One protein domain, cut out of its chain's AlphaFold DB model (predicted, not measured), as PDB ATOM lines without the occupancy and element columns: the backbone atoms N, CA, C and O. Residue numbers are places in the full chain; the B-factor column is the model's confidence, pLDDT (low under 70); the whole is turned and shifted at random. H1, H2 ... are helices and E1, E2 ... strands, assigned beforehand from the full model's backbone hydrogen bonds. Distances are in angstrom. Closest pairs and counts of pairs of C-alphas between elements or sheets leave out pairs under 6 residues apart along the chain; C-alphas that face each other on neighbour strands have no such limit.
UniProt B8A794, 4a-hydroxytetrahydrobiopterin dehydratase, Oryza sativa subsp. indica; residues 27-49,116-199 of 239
ATOM      1  N   ARG A  27     109.676 121.349  95.638       69.50
ATOM      2  CA  ARG A  27     110.530 120.323  95.018       69.50
ATOM      3  C   ARG A  27     110.700 120.604  93.534       69.50
ATOM      4  O   ARG A  27     111.834 120.618  93.065       69.50
ATOM      5  N   LEU A  28     109.611 120.925  92.838       73.81
ATOM      6  CA  LEU A  28     109.670 121.337  91.443       73.81
ATOM      7  C   LEU A  28     110.581 122.566  91.288       73.81
ATOM      8  O   LEU A  28     111.554 122.505  90.545       73.81
ATOM      9  N   ILE A  29     110.373 123.632  92.063       73.31
ATOM     10  CA  ILE A  29     111.198 124.851  92.067       73.31
ATOM     11  C   ILE A  29     112.690 124.536  92.241       73.31
ATOM     12  O   ILE A  29     113.541 125.113  91.561       73.31
ATOM     13  N   LEU A  30     113.040 123.610  93.133       72.00
ATOM     14  CA  LEU A  30     114.427 123.221  93.378       72.00
ATOM     15  C   LEU A  30     115.016 122.354  92.285       72.00
ATOM     16  O   LEU A  30     116.174 122.564  91.918       72.00
ATOM     17  N   THR A  31     114.251 121.406  91.756       75.06
ATOM     18  CA  THR A  31     114.697 120.573  90.643       75.06
ATOM     19  C   THR A  31     114.856 121.424  89.387       75.06
ATOM     20  O   THR A  31     115.870 121.303  88.703       75.06
ATOM     21  N   LEU A  32     113.968 122.392  89.155       79.38
ATOM     22  CA  LEU A  32     114.092 123.410  88.111       79.38
ATOM     23  C   LEU A  32     115.286 124.342  88.354       79.38
ATOM     24  O   LEU A  32     116.054 124.619  87.431       79.38
ATOM     25  N   ALA A  33     115.521 124.777  89.596       77.25
ATOM     26  CA  ALA A  33     116.712 125.550  89.953       77.25
ATOM     27  C   ALA A  33     117.997 124.751  89.692       77.25
ATOM     28  O   ALA A  33     118.995 125.297  89.214       77.25
ATOM     29  N   ALA A  34     117.988 123.456  90.014       77.81
ATOM     30  CA  ALA A  34     119.099 122.545  89.793       77.81
ATOM     31  C   ALA A  34     119.313 122.283  88.297       77.81
ATOM     32  O   ALA A  34     120.458 122.336  87.845       77.81
ATOM     33  N   ALA A  35     118.239 122.077  87.529       77.56
ATOM     34  CA  ALA A  35     118.266 121.961  86.076       77.56
ATOM     35  C   ALA A  35     118.857 123.230  85.451       77.56
ATOM     36  O   ALA A  35     119.807 123.135  84.676       77.56
ATOM     37  N   GLY A  36     118.417 124.413  85.893       75.25
ATOM     38  CA  GLY A  36     118.988 125.706  85.513       75.25
ATOM     39  C   GLY A  36     120.481 125.796  85.806       75.25
ATOM     40  O   GLY A  36     121.275 126.060  84.908       75.25
ATOM     41  N   LYS A  37     120.915 125.500  87.035       72.25
ATOM     42  CA  LYS A  37     122.346 125.526  87.394       72.25
ATOM     43  C   LYS A  37     123.178 124.535  86.571       72.25
ATOM     44  O   LYS A  37     124.275 124.885  86.134       72.25
ATOM     45  N   ARG A  38     122.677 123.312  86.352       72.19
ATOM     46  CA  ARG A  38     123.340 122.295  85.514       72.19
ATOM     47  C   ARG A  38     123.459 122.774  84.070       72.19
ATOM     48  O   ARG A  38     124.545 122.686  83.504       72.19
ATOM     49  N   TYR A  39     122.388 123.343  83.527       72.19
ATOM     50  CA  TYR A  39     122.341 123.884  82.174       72.19
ATOM     51  C   TYR A  39     123.347 125.025  81.970       72.19
ATOM     52  O   TYR A  39     124.179 124.986  81.060       72.19
ATOM     53  N   LEU A  40     123.340 126.004  82.881       69.88
ATOM     54  CA  LEU A  40     124.264 127.139  82.863       69.88
ATOM     55  C   LEU A  40     125.727 126.682  82.940       69.88
ATOM     56  O   LEU A  40     126.576 127.189  82.200       69.88
ATOM     57  N   ARG A  41     126.018 125.684  83.790       71.69
ATOM     58  CA  ARG A  41     127.357 125.101  83.938       71.69
ATOM     59  C   ARG A  41     127.806 124.348  82.685       71.69
ATOM     60  O   ARG A  41     128.943 124.536  82.259       71.69
ATOM     61  N   ALA A  42     126.937 123.523  82.100       69.62
ATOM     62  CA  ALA A  42     127.250 122.719  80.917       69.62
ATOM     63  C   ALA A  42     127.515 123.585  79.674       69.62
ATOM     64  O   ALA A  42     128.405 123.279  78.883       69.62
ATOM     65  N   HIS A  43     126.793 124.698  79.524       64.56
ATOM     66  CA  HIS A  43     126.861 125.530  78.319       64.56
ATOM     67  C   HIS A  43     127.629 126.847  78.490       64.56
ATOM     68  O   HIS A  43     127.628 127.681  77.576       64.56
ATOM     69  N   ARG A  44     128.306 127.053  79.637       62.88
ATOM     70  CA  ARG A  44     129.001 128.313  79.986       62.88
ATOM     71  C   ARG A  44     128.137 129.537  79.666       62.88
ATOM     72  O   ARG A  44     128.611 130.525  79.093       62.88
ATOM     73  N   VAL A  45     126.840 129.432  79.935       55.28
ATOM     74  CA  VAL A  45     125.906 130.534  79.733       55.28
ATOM     75  C   VAL A  45     126.126 131.470  80.907       55.28
ATOM     76  O   VAL A  45     125.817 131.135  82.046       55.28
ATOM     77  N   THR A  46     126.733 132.620  80.635       48.59
ATOM     78  CA  THR A  46     126.778 133.719  81.590       48.59
ATOM     79  C   THR A  46     125.356 134.237  81.694       48.59
ATOM     80  O   THR A  46     124.874 134.902  80.772       48.59
ATOM     81  N   VAL A  47     124.663 133.909  82.785       43.47
ATOM     82  CA  VAL A  47     123.532 134.737  83.198       43.47
ATOM     83  C   VAL A  47     124.113 136.145  83.296       43.47
ATOM     84  O   VAL A  47     125.173 136.329  83.892       43.47
ATOM     85  N   LEU A  48     123.476 137.131  82.666       42.25
ATOM     86  CA  LEU A  48     123.680 138.525  83.056       42.25
ATOM     87  C   LEU A  48     123.048 138.679  84.448       42.25
ATOM     88  O   LEU A  48     121.992 139.275  84.604       42.25
ATOM     89  N   ASP A  49     123.652 138.012  85.424       36.00
ATOM     90  CA  ASP A  49     123.378 138.139  86.837       36.00
ATOM     91  C   ASP A  49     124.360 139.205  87.310       36.00
ATOM     92  O   ASP A  49     125.571 139.105  87.092       36.00
ATOM     93  N   VAL A 116     102.381 115.942  97.121       58.28
ATOM     94  CA  VAL A 116     101.061 115.296  97.119       58.28
ATOM     95  C   VAL A 116     100.283 115.763  95.879       58.28
ATOM     96  O   VAL A 116     100.390 116.922  95.480       58.28
ATOM     97  N   PRO A 117      99.478 114.902  95.227       56.44
ATOM     98  CA  PRO A 117      98.660 115.325  94.097       56.44
ATOM     99  C   PRO A 117      97.732 116.492  94.465       56.44
ATOM    100  O   PRO A 117      96.922 116.384  95.395       56.44
ATOM    101  N   CYS A 118      97.779 117.567  93.673       55.34
ATOM    102  CA  CYS A 118      97.061 118.829  93.900       55.34
ATOM    103  C   CYS A 118      95.519 118.738  93.805       55.34
ATOM    104  O   CYS A 118      94.841 119.758  93.808       55.34
ATOM    105  N   ASN A 119      94.953 117.534  93.688       52.81
ATOM    106  CA  ASN A 119      93.517 117.278  93.498       52.81
ATOM    107  C   ASN A 119      92.792 116.978  94.822       52.81
ATOM    108  O   ASN A 119      91.633 116.553  94.817       52.81
ATOM    109  N   SER A 120      93.509 117.088  95.937       51.94
ATOM    110  CA  SER A 120      93.006 116.773  97.269       51.94
ATOM    111  C   SER A 120      92.273 117.995  97.819       51.94
ATOM    112  O   SER A 120      92.814 119.094  97.775       51.94
ATOM    113  N   LYS A 121      91.060 117.797  98.349       54.06
ATOM    114  CA  LYS A 121      90.154 118.853  98.856       54.06
ATOM    115  C   LYS A 121      90.714 119.677 100.028       54.06
ATOM    116  O   LYS A 121      90.087 120.632 100.466       54.06
ATOM    117  N   ASP A 122      91.875 119.285 100.543       55.00
ATOM    118  CA  ASP A 122      92.476 119.807 101.769       55.00
ATOM    119  C   ASP A 122      93.723 120.675 101.494       55.00
ATOM    120  O   ASP A 122      94.519 120.938 102.397       55.00
ATOM    121  N   ILE A 123      93.944 121.094 100.239       56.84
ATOM    122  CA  ILE A 123      95.128 121.872  99.845       56.84
ATOM    123  C   ILE A 123      94.787 123.364  99.828       56.84
ATOM    124  O   ILE A 123      94.128 123.872  98.923       56.84
ATOM    125  N   HIS A 124      95.289 124.077 100.834       59.44
ATOM    126  CA  HIS A 124      95.190 125.530 100.937       59.44
ATOM    127  C   HIS A 124      96.436 126.223 100.377       59.44
ATOM    128  O   HIS A 124      97.544 125.686 100.449       59.44
ATOM    129  N   ALA A 125      96.260 127.446  99.862       62.03
ATOM    130  CA  ALA A 125      97.377 128.288  99.444       62.03
ATOM    131  C   ALA A 125      98.374 128.485 100.597       62.03
ATOM    132  O   ALA A 125      97.984 128.726 101.744       62.03
ATOM    133  N   MET A 126      99.670 128.388 100.292       66.75
ATOM    134  CA  MET A 126     100.719 128.611 101.283       66.75
ATOM    135  C   MET A 126     100.708 130.086 101.731       66.75
ATOM    136  O   MET A 126     100.673 130.970 100.874       66.75
ATOM    137  N   PRO A 127     100.798 130.383 103.041       68.19
ATOM    138  CA  PRO A 127     100.930 131.758 103.509       68.19
ATOM    139  C   PRO A 127     102.258 132.371 103.044       68.19
ATOM    140  O   PRO A 127     103.303 131.712 103.060       68.19
ATOM    141  N   GLU A 128     102.223 133.656 102.685       69.94
ATOM    142  CA  GLU A 128     103.351 134.397 102.104       69.94
ATOM    143  C   GLU A 128     104.630 134.313 102.958       69.94
ATOM    144  O   GLU A 128     105.728 134.128 102.431       69.94
ATOM    145  N   ASP A 129     104.499 134.365 104.286       73.19
ATOM    146  CA  ASP A 129     105.636 134.282 105.213       73.19
ATOM    147  C   ASP A 129     106.362 132.934 105.141       73.19
ATOM    148  O   ASP A 129     107.594 132.867 105.226       73.19
ATOM    149  N   SER A 130     105.612 131.843 104.949       71.44
ATOM    150  CA  SER A 130     106.201 130.512 104.773       71.44
ATOM    151  C   SER A 130     106.898 130.401 103.421       71.44
ATOM    152  O   SER A 130     108.012 129.877 103.358       71.44
ATOM    153  N   ALA A 131     106.300 130.972 102.370       71.56
ATOM    154  CA  ALA A 131     106.893 131.012 101.037       71.56
ATOM    155  C   ALA A 131     108.217 131.793 101.036       71.56
ATOM    156  O   ALA A 131     109.226 131.286 100.548       71.56
ATOM    157  N   LYS A 132     108.269 132.971 101.676       74.88
ATOM    158  CA  LYS A 132     109.500 133.775 101.821       74.88
ATOM    159  C   LYS A 132     110.617 133.014 102.535       74.88
ATOM    160  O   LYS A 132     111.758 133.006 102.077       74.88
ATOM    161  N   LYS A 133     110.291 132.315 103.624       76.00
ATOM    162  CA  LYS A 133     111.266 131.538 104.409       76.00
ATOM    163  C   LYS A 133     111.852 130.359 103.625       76.00
ATOM    164  O   LYS A 133     112.989 129.941 103.859       76.00
ATOM    165  N   MET A 134     111.070 129.804 102.702       69.88
ATOM    166  CA  MET A 134     111.509 128.755 101.789       69.88
ATOM    167  C   MET A 134     112.269 129.319 100.579       69.88
ATOM    168  O   MET A 134     113.244 128.707 100.143       69.88
ATOM    169  N   LEU A 135     111.903 130.512 100.104       75.19
ATOM    170  CA  LEU A 135     112.588 131.230  99.029       75.19
ATOM    171  C   LEU A 135     114.054 131.526  99.366       75.19
ATOM    172  O   LEU A 135     114.917 131.413  98.498       75.19
ATOM    173  N   GLU A 136     114.367 131.801 100.637       74.50
ATOM    174  CA  GLU A 136     115.752 131.947 101.118       74.50
ATOM    175  C   GLU A 136     116.649 130.742 100.780       74.50
ATOM    176  O   GLU A 136     117.870 130.873 100.695       74.50
ATOM    177  N   GLN A 137     116.061 129.556 100.605       69.38
ATOM    178  CA  GLN A 137     116.784 128.320 100.294       69.38
ATOM    179  C   GLN A 137     116.970 128.126  98.781       69.38
ATOM    180  O   GLN A 137     117.788 127.304  98.357       69.38
ATOM    181  N   VAL A 138     116.250 128.895  97.955       69.25
ATOM    182  CA  VAL A 138     116.276 128.802  96.493       69.25
ATOM    183  C   VAL A 138     116.689 130.136  95.868       69.25
ATOM    184  O   VAL A 138     115.885 130.903  95.351       69.25
ATOM    185  N   GLY A 139     117.997 130.394  95.856       74.12
ATOM    186  CA  GLY A 139     118.545 131.627  95.286       74.12
ATOM    187  C   GLY A 139     118.185 131.851  93.806       74.12
ATOM    188  O   GLY A 139     118.331 130.949  92.963       74.12
ATOM    189  N   GLY A 140     117.776 133.085  93.498       73.50
ATOM    190  CA  GLY A 140     117.479 133.582  92.151       73.50
ATOM    191  C   GLY A 140     116.042 133.368  91.676       73.50
ATOM    192  O   GLY A 140     115.783 133.578  90.499       73.50
ATOM    193  N   TRP A 141     115.143 132.906  92.544       80.62
ATOM    194  CA  TRP A 141     113.704 132.942  92.296       80.62
ATOM    195  C   TRP A 141     113.089 134.156  92.977       80.62
ATOM    196  O   TRP A 141     113.563 134.591  94.027       80.62
ATOM    197  N   GLU A 142     112.032 134.676  92.378       81.12
ATOM    198  CA  GLU A 142     111.307 135.838  92.863       81.12
ATOM    199  C   GLU A 142     109.846 135.461  93.081       81.12
ATOM    200  O   GLU A 142     109.262 134.690  92.320       81.12
ATOM    201  N   LEU A 143     109.272 135.998  94.151       82.25
ATOM    202  CA  LEU A 143     107.863 135.847  94.474       82.25
ATOM    203  C   LEU A 143     107.124 137.055  93.896       82.25
ATOM    204  O   LEU A 143     107.436 138.192  94.256       82.25
ATOM    205  N   ALA A 144     106.164 136.816  93.009       79.50
ATOM    206  CA  ALA A 144     105.253 137.834  92.506       79.50
ATOM    207  C   ALA A 144     103.829 137.510  92.942       79.50
ATOM    208  O   ALA A 144     103.317 136.420  92.694       79.50
ATOM    209  N   THR A 145     103.174 138.490  93.549       75.88
ATOM    210  CA  THR A 145     101.747 138.419  93.850       75.88
ATOM    211  C   THR A 145     100.992 139.094  92.709       75.88
ATOM    212  O   THR A 145     101.126 140.300  92.504       75.88
ATOM    213  N   GLU A 146     100.233 138.318  91.937       69.88
ATOM    214  CA  GLU A 146      99.374 138.828  90.865       69.88
ATOM    215  C   GLU A 146      97.911 138.563  91.246       69.88
ATOM    216  O   GLU A 146      97.417 137.440  91.135       69.88
ATOM    217  N   GLY A 147      97.229 139.598  91.750       71.25
ATOM    218  CA  GLY A 147      95.914 139.457  92.388       71.25
ATOM    219  C   GLY A 147      96.026 138.781  93.758       71.25
ATOM    220  O   GLY A 147      96.852 139.193  94.565       71.25
ATOM    221  N   ASP A 148      95.234 137.726  93.985       66.88
ATOM    222  CA  ASP A 148      95.280 136.870  95.188       66.88
ATOM    223  C   ASP A 148      96.174 135.626  95.011       66.88
ATOM    224  O   ASP A 148      96.188 134.722  95.847       66.88
ATOM    225  N   ILE A 149      96.916 135.547  93.899       66.56
ATOM    226  CA  ILE A 149      97.739 134.386  93.558       66.56
ATOM    227  C   ILE A 149      99.210 134.727  93.767       66.56
ATOM    228  O   ILE A 149      99.774 135.608  93.115       66.56
ATOM    229  N   LEU A 150      99.838 133.962  94.651       73.94
ATOM    230  CA  LEU A 150     101.282 133.918  94.812       73.94
ATOM    231  C   LEU A 150     101.881 133.051  93.706       73.94
ATOM    232  O   LEU A 150     101.642 131.846  93.649       73.94
ATOM    233  N   LYS A 151     102.659 133.677  92.826       78.62
ATOM    234  CA  LYS A 151     103.403 133.011  91.757       78.62
ATOM    235  C   LYS A 151     104.887 133.107  92.045       78.62
ATOM    236  O   LYS A 151     105.374 134.131  92.527       78.62
ATOM    237  N   LEU A 152     105.616 132.051  91.713       82.19
ATOM    238  CA  LEU A 152     107.065 132.096  91.732       82.19
ATOM    239  C   LEU A 152     107.585 132.180  90.308       82.19
ATOM    240  O   LEU A 152     107.329 131.291  89.502       82.19
ATOM    241  N   HIS A 153     108.345 133.223  90.005       84.81
ATOM    242  CA  HIS A 153     108.952 133.379  88.694       84.81
ATOM    243  C   HIS A 153     110.466 133.392  88.776       84.81
ATOM    244  O   HIS A 153     111.088 133.826  89.751       84.81
ATOM    245  N   ARG A 154     111.081 132.926  87.697       84.88
ATOM    246  CA  ARG A 154     112.510 133.079  87.477       84.88
ATOM    247  C   ARG A 154     112.799 133.247  86.002       84.88
ATOM    248  O   ARG A 154     112.231 132.555  85.163       84.88
ATOM    249  N   ALA A 155     113.710 134.165  85.702       85.06
ATOM    250  CA  ALA A 155     114.168 134.427  84.350       85.06
ATOM    251  C   ALA A 155     115.651 134.070  84.185       85.06
ATOM    252  O   ALA A 155     116.470 134.260  85.086       85.06
ATOM    253  N   TRP A 156     115.996 133.571  83.004       85.19
ATOM    254  CA  TRP A 156     117.350 133.256  82.581       85.19
ATOM    255  C   TRP A 156     117.599 133.824  81.195       85.19
ATOM    256  O   TRP A 156     116.831 133.605  80.258       85.19
ATOM    257  N   LYS A 157     118.750 134.474  81.038       83.25
ATOM    258  CA  LYS A 157     119.209 134.945  79.737       83.25
ATOM    259  C   LYS A 157     120.124 133.907  79.095       83.25
ATOM    260  O   LYS A 157     121.194 133.606  79.622       83.25
ATOM    261  N   VAL A 158     119.698 133.361  77.962       82.44
ATOM    262  CA  VAL A 158     120.453 132.385  77.167       82.44
ATOM    263  C   VAL A 158     121.204 133.072  76.027       82.44
ATOM    264  O   VAL A 158     120.925 134.210  75.665       82.44
ATOM    265  N   LYS A 159     122.210 132.404  75.453       79.12
ATOM    266  CA  LYS A 159     123.019 132.989  74.367       79.12
ATOM    267  C   LYS A 159     122.299 132.989  73.015       79.12
ATOM    268  O   LYS A 159     122.564 133.846  72.181       79.12
ATOM    269  N   ASN A 160     121.428 132.014  72.788       80.75
ATOM    270  CA  ASN A 160     120.773 131.746  71.512       80.75
ATOM    271  C   ASN A 160     119.469 130.969  71.730       80.75
ATOM    272  O   ASN A 160     119.307 130.257  72.722       80.75
ATOM    273  N   PHE A 161     118.565 131.079  70.757       83.62
ATOM    274  CA  PHE A 161     117.228 130.488  70.806       83.62
ATOM    275  C   PHE A 161     117.242 128.966  71.000       83.62
ATOM    276  O   PHE A 161     116.526 128.445  71.848       83.62
ATOM    277  N   VAL A 162     118.123 128.258  70.283       87.06
ATOM    278  CA  VAL A 162     118.258 126.793  70.379       87.06
ATOM    279  C   VAL A 162     118.615 126.357  71.800       87.06
ATOM    280  O   VAL A 162     118.062 125.387  72.307       87.06
ATOM    281  N   LYS A 163     119.484 127.113  72.486       84.88
ATOM    282  CA  LYS A 163     119.824 126.845  73.886       84.88
ATOM    283  C   LYS A 163     118.641 127.111  74.819       84.88
ATOM    284  O   LYS A 163     118.386 126.329  75.729       84.88
ATOM    285  N   GLY A 164     117.857 128.154  74.551       85.12
ATOM    286  CA  GLY A 164     116.588 128.367  75.250       85.12
ATOM    287  C   GLY A 164     115.660 127.154  75.149       85.12
ATOM    288  O   GLY A 164     115.142 126.697  76.163       85.12
ATOM    289  N   LEU A 165     115.519 126.583  73.951       87.81
ATOM    290  CA  LEU A 165     114.672 125.412  73.728       87.81
ATOM    291  C   LEU A 165     115.203 124.145  74.415       87.81
ATOM    292  O   LEU A 165     114.433 123.452  75.072       87.81
ATOM    293  N   GLU A 166     116.507 123.862  74.322       87.00
ATOM    294  CA  GLU A 166     117.136 122.735  75.037       87.00
ATOM    295  C   GLU A 166     116.914 122.837  76.554       87.00
ATOM    296  O   GLU A 166     116.644 121.843  77.225       87.00
ATOM    297  N   PHE A 167     117.010 124.050  77.106       85.56
ATOM    298  CA  PHE A 167     116.747 124.279  78.520       85.56
ATOM    299  C   PHE A 167     115.285 123.982  78.882       85.56
ATOM    300  O   PHE A 167     115.032 123.282  79.862       85.56
ATOM    301  N   LEU A 168     114.332 124.444  78.067       87.88
ATOM    302  CA  LEU A 168     112.911 124.148  78.262       87.88
ATOM    303  C   LEU A 168     112.599 122.650  78.160       87.88
ATOM    304  O   LEU A 168     111.772 122.158  78.918       87.88
ATOM    305  N   GLN A 169     113.282 121.908  77.287       87.69
ATOM    306  CA  GLN A 169     113.120 120.453  77.181       87.69
ATOM    307  C   GLN A 169     113.574 119.719  78.447       87.69
ATOM    308  O   GLN A 169     112.893 118.803  78.904       87.69
ATOM    309  N   LEU A 170     114.696 120.132  79.048       86.25
ATOM    310  CA  LEU A 170     115.155 119.564  80.323       86.25
ATOM    311  C   LEU A 170     114.165 119.842  81.452       86.25
ATOM    312  O   LEU A 170     113.913 118.984  82.291       86.25
ATOM    313  N   VAL A 171     113.616 121.052  81.464       84.88
ATOM    314  CA  VAL A 171     112.590 121.465  82.417       84.88
ATOM    315  C   VAL A 171     111.300 120.668  82.224       84.88
ATOM    316  O   VAL A 171     110.731 120.215  83.210       84.88
ATOM    317  N   ALA A 172     110.874 120.442  80.981       84.31
ATOM    318  CA  ALA A 172     109.700 119.633  80.674       84.31
ATOM    319  C   ALA A 172     109.866 118.190  81.169       84.31
ATOM    320  O   ALA A 172     108.970 117.670  81.816       84.31
ATOM    321  N   ALA A 173     111.031 117.568  80.961       83.44
ATOM    322  CA  ALA A 173     111.290 116.220  81.470       83.44
ATOM    323  C   ALA A 173     111.170 116.134  83.005       83.44
ATOM    324  O   ALA A 173     110.613 115.173  83.527       83.44
ATOM    325  N   VAL A 174     111.650 117.158  83.720       81.69
ATOM    326  CA  VAL A 174     111.497 117.264  85.181       81.69
ATOM    327  C   VAL A 174     110.034 117.469  85.576       81.69
ATOM    328  O   VAL A 174     109.573 116.859  86.532       81.69
ATOM    329  N   ALA A 175     109.308 118.326  84.862       81.12
ATOM    330  CA  ALA A 175     107.898 118.595  85.126       81.12
ATOM    331  C   ALA A 175     107.035 117.330  84.987       81.12
ATOM    332  O   ALA A 175     106.172 117.083  85.827       81.12
ATOM    333  N   GLU A 176     107.315 116.507  83.974       81.25
ATOM    334  CA  GLU A 176     106.655 115.213  83.760       81.25
ATOM    335  C   GLU A 176     106.983 114.210  84.877       81.25
ATOM    336  O   GLU A 176     106.086 113.539  85.382       81.25
ATOM    337  N   GLU A 177     108.247 114.133  85.315       77.50
ATOM    338  CA  GLU A 177     108.659 113.257  86.427       77.50
ATOM    339  C   GLU A 177     107.999 113.659  87.755       77.50
ATOM    340  O   GLU A 177     107.592 112.805  88.542       77.50
ATOM    341  N   GLU A 178     107.865 114.963  87.995       72.12
ATOM    342  CA  GLU A 178     107.217 115.512  89.188       72.12
ATOM    343  C   GLU A 178     105.681 115.560  89.069       72.12
ATOM    344  O   GLU A 178     104.998 115.835  90.056       72.12
ATOM    345  N   GLY A 179     105.120 115.301  87.882       74.50
ATOM    346  CA  GLY A 179     103.682 115.382  87.614       74.50
ATOM    347  C   GLY A 179     103.091 116.786  87.794       74.50
ATOM    348  O   GLY A 179     101.891 116.923  88.044       74.50
ATOM    349  N   HIS A 180     103.919 117.828  87.693       74.19
ATOM    350  CA  HIS A 180     103.523 119.217  87.893       74.19
ATOM    351  C   HIS A 180     104.080 120.082  86.766       74.19
ATOM    352  O   HIS A 180     105.288 120.148  86.554       74.19
ATOM    353  N   HIS A 181     103.184 120.759  86.052       79.81
ATOM    354  CA  HIS A 181     103.494 121.433  84.796       79.81
ATOM    355  C   HIS A 181     103.595 122.946  85.030       79.81
ATOM    356  O   HIS A 181     102.559 123.591  85.189       79.81
ATOM    357  N   PRO A 182     104.811 123.518  85.083       84.06
ATOM    358  CA  PRO A 182     104.992 124.957  85.208       84.06
ATOM    359  C   PRO A 182     104.715 125.670  83.877       84.06
ATOM    360  O   PRO A 182     104.827 125.082  82.798       84.06
ATOM    361  N   ASP A 183     104.440 126.970  83.950       84.94
ATOM    362  CA  ASP A 183     104.299 127.827  82.778       84.94
ATOM    363  C   ASP A 183     105.693 128.192  82.233       84.94
ATOM    364  O   ASP A 183     106.532 128.803  82.906       84.94
ATOM    365  N   LEU A 184     105.963 127.791  80.988       88.12
ATOM    366  CA  LEU A 184     107.250 127.970  80.314       88.12
ATOM    367  C   LEU A 184     107.158 129.054  79.240       88.12
ATOM    368  O   LEU A 184     106.431 128.920  78.258       88.12
ATOM    369  N   HIS A 185     107.962 130.105  79.382       87.06
ATOM    370  CA  HIS A 185     107.974 131.246  78.474       87.06
ATOM    371  C   HIS A 185     109.352 131.444  77.840       87.06
ATOM    372  O   HIS A 185     110.375 131.481  78.521       87.06
ATOM    373  N   LEU A 186     109.378 131.654  76.524       86.88
ATOM    374  CA  LEU A 186     110.569 132.073  75.785       86.88
ATOM    375  C   LEU A 186     110.289 133.426  75.126       86.88
ATOM    376  O   LEU A 186     109.643 133.509  74.083       86.88
ATOM    377  N   VAL A 187     110.752 134.500  75.762       84.12
ATOM    378  CA  VAL A 187     110.495 135.889  75.364       84.12
ATOM    379  C   VAL A 187     111.705 136.446  74.621       84.12
ATOM    380  O   VAL A 187     112.846 136.267  75.044       84.12
ATOM    381  N   GLY A 188     111.468 137.140  73.504       79.62
ATOM    382  CA  GLY A 188     112.514 137.891  72.806       79.62
ATOM    383  C   GLY A 188     113.742 137.048  72.453       79.62
ATOM    384  O   GLY A 188     114.854 137.508  72.677       79.62
ATOM    385  N   TRP A 189     113.527 135.818  71.964       79.88
ATOM    386  CA  TRP A 189     114.505 134.820  71.482       79.88
ATOM    387  C   TRP A 189     115.600 134.338  72.455       79.88
ATOM    388  O   TRP A 189     116.175 133.277  72.214       79.88
ATOM    389  N   ASN A 190     115.895 135.061  73.538       83.75
ATOM    390  CA  ASN A 190     116.970 134.731  74.478       83.75
ATOM    391  C   ASN A 190     116.606 134.820  75.959       83.75
ATOM    392  O   ASN A 190     117.485 134.628  76.800       83.75
ATOM    393  N   ASN A 191     115.357 135.119  76.297       84.94
ATOM    394  CA  ASN A 191     114.930 135.196  77.682       84.94
ATOM    395  C   ASN A 191     113.993 134.032  77.987       84.94
ATOM    396  O   ASN A 191     112.865 134.002  77.503       84.94
ATOM    397  N   VAL A 192     114.467 133.068  78.771       87.06
ATOM    398  CA  VAL A 192     113.619 131.994  79.282       87.06
ATOM    399  C   VAL A 192     113.066 132.433  80.624       87.06
ATOM    400  O   VAL A 192     113.834 132.736  81.529       87.06
ATOM    401  N   LYS A 193     111.747 132.436  80.769       87.94
ATOM    402  CA  LYS A 193     111.058 132.682  82.031       87.94
ATOM    403  C   LYS A 193     110.253 131.441  82.394       87.94
ATOM    404  O   LYS A 193     109.612 130.849  81.531       87.94
ATOM    405  N   ILE A 194     110.335 131.034  83.652       85.75
ATOM    406  CA  ILE A 194     109.543 129.942  84.206       85.75
ATOM    407  C   ILE A 194     108.715 130.521  85.335       85.75
ATOM    408  O   ILE A 194     109.281 131.110  86.260       85.75
ATOM    409  N   ASP A 195     107.410 130.319  85.239       84.00
ATOM    410  CA  ASP A 195     106.447 130.687  86.260       84.00
ATOM    411  C   ASP A 195     105.874 129.393  86.856       84.00
ATOM    412  O   ASP A 195     105.404 128.507  86.142       84.00
ATOM    413  N   VAL A 196     105.961 129.252  88.174       79.62
ATOM    414  CA  VAL A 196     105.460 128.097  88.926       79.62
ATOM    415  C   VAL A 196     104.348 128.581  89.842       79.62
ATOM    416  O   VAL A 196     104.541 129.531  90.607       79.62
ATOM    417  N   TRP A 197     103.179 127.955  89.722       74.31
ATOM    418  CA  TRP A 197     102.028 128.213  90.576       74.31
ATOM    419  C   TRP A 197     101.032 127.055  90.521       74.31
ATOM    420  O   TRP A 197     100.833 126.419  89.482       74.31
ATOM    421  N   THR A 198     100.333 126.817  91.628       65.69
ATOM    422  CA  THR A 198      99.346 125.740  91.701       65.69
ATOM    423  C   THR A 198      98.003 126.149  91.081       65.69
ATOM    424  O   THR A 198      97.171 126.800  91.715       65.69
ATOM    425  N   HIS A 199      97.727 125.690  89.857       58.69
ATOM    426  CA  HIS A 199      96.430 125.900  89.193       58.69
ATOM    427  C   HIS A 199      95.235 125.280  89.941       58.69
ATOM    428  O   HIS A 199      94.111 125.766  89.812       58.69
TER     429      HIS A 199
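This is residues 27 to 49 and 116 to 199 of the 239 residues of the protein "4a-hydroxytetrahydrobiopterin dehydratase" of Oryza sativa subsp. indica (UniProt B8A794). A strongly twisted sheet of four strands has two long helices, H1 and H3, side by side over one face, while its other face is bare; a short helix, H2, packs on the sheet at E1 and E2. Residues 116 to 127 form a long stretch with no named element, their C-alphas 17 to 25 A from the mean of all C-alphas. The printed part has 107 residues with three named helices and four named strands, in the order H1 H2 E1 E2 H3 E3 E4, and its class is mixed, helices and strands. The sheet's order is E1 E2 E4 E3, with neighbours antiparallel. The whole is compact, with a radius of gyration of the C-alphas of 14.3 A, yet elongated, spanning 42 by 26 by 24 A.

In the sheet, E2, residues 149 to 157, and E4, residues 191 to 196, are inner strands, with N 154 and O 194 at 2.9 A. E1, residues 142 to 146, is an edge strand and forms a hairpin with E2, with N 144 and O 151 at 2.8 A. E3, residues 183 to 187, is the other edge strand and forms a hairpin with E4, with N 185 and O 193 at 2.8 A. H3, residues 161 to 178, is on the sheet at a height of 9.5 A, over E4 and along the strands, at 5 degrees to E4 on the local plane; the closest C-alphas of H3 and E4 are those of Gly 164 and Val 192, 6.2 A apart. E2, H3 and E3 form a split strand-helix-strand unit, two strands that run the same way with E4 between them, and its crossover is right-handed. H1, residues 27 to 43, is on the same face as H3 at a height of 10.9 A, over E2 and E4. H1 and H3 touch, closest at the C-alphas of Leu 32 and Val 171, 6.2 A apart, and run opposite ways at a shallow tilt of 32 degrees, only just short of steep. H2, residues 128 to 135, is on the sheet, its closest C-alpha pair with E2 being Glu 128 and Leu 150 at 7.6 A; H2 and H3 are apart. With these helices on one face, the domain has two layers, H1, H2 and H3 and the sheet. In H1, H2 and H3 every O i to N i+4 pair is within hydrogen-bond range.

E2 is 25.5 A from first to last C-alpha, with C-alpha 149 at (97.739, 134.386, 93.558) and C-alpha 157 at (119.209, 134.945, 79.737). H3 is 25.7 A long and H1 is 23.9 A, beginning at C-alpha 27, (110.530, 120.323, 95.018). E4 is 16.3 A long and ends at C-alpha 196, (105.460, 128.097, 88.926). E3 is 12.6 A long, E1 12.5 A and H2 10.2 A.

The two C-alphas farthest apart, those of Arg 44 and Lys 121, are 44.2 A from each other. Residues 50 to 115 are cut out, and C-alphas 49 and 116 are 33.5 A apart across the cut. Of the links that are printed whole, H2 to E1 is short and the others are tight. The mean pLDDT of the printed part is 74.3; residues under 70 include 42 to 49 and 116 to 128.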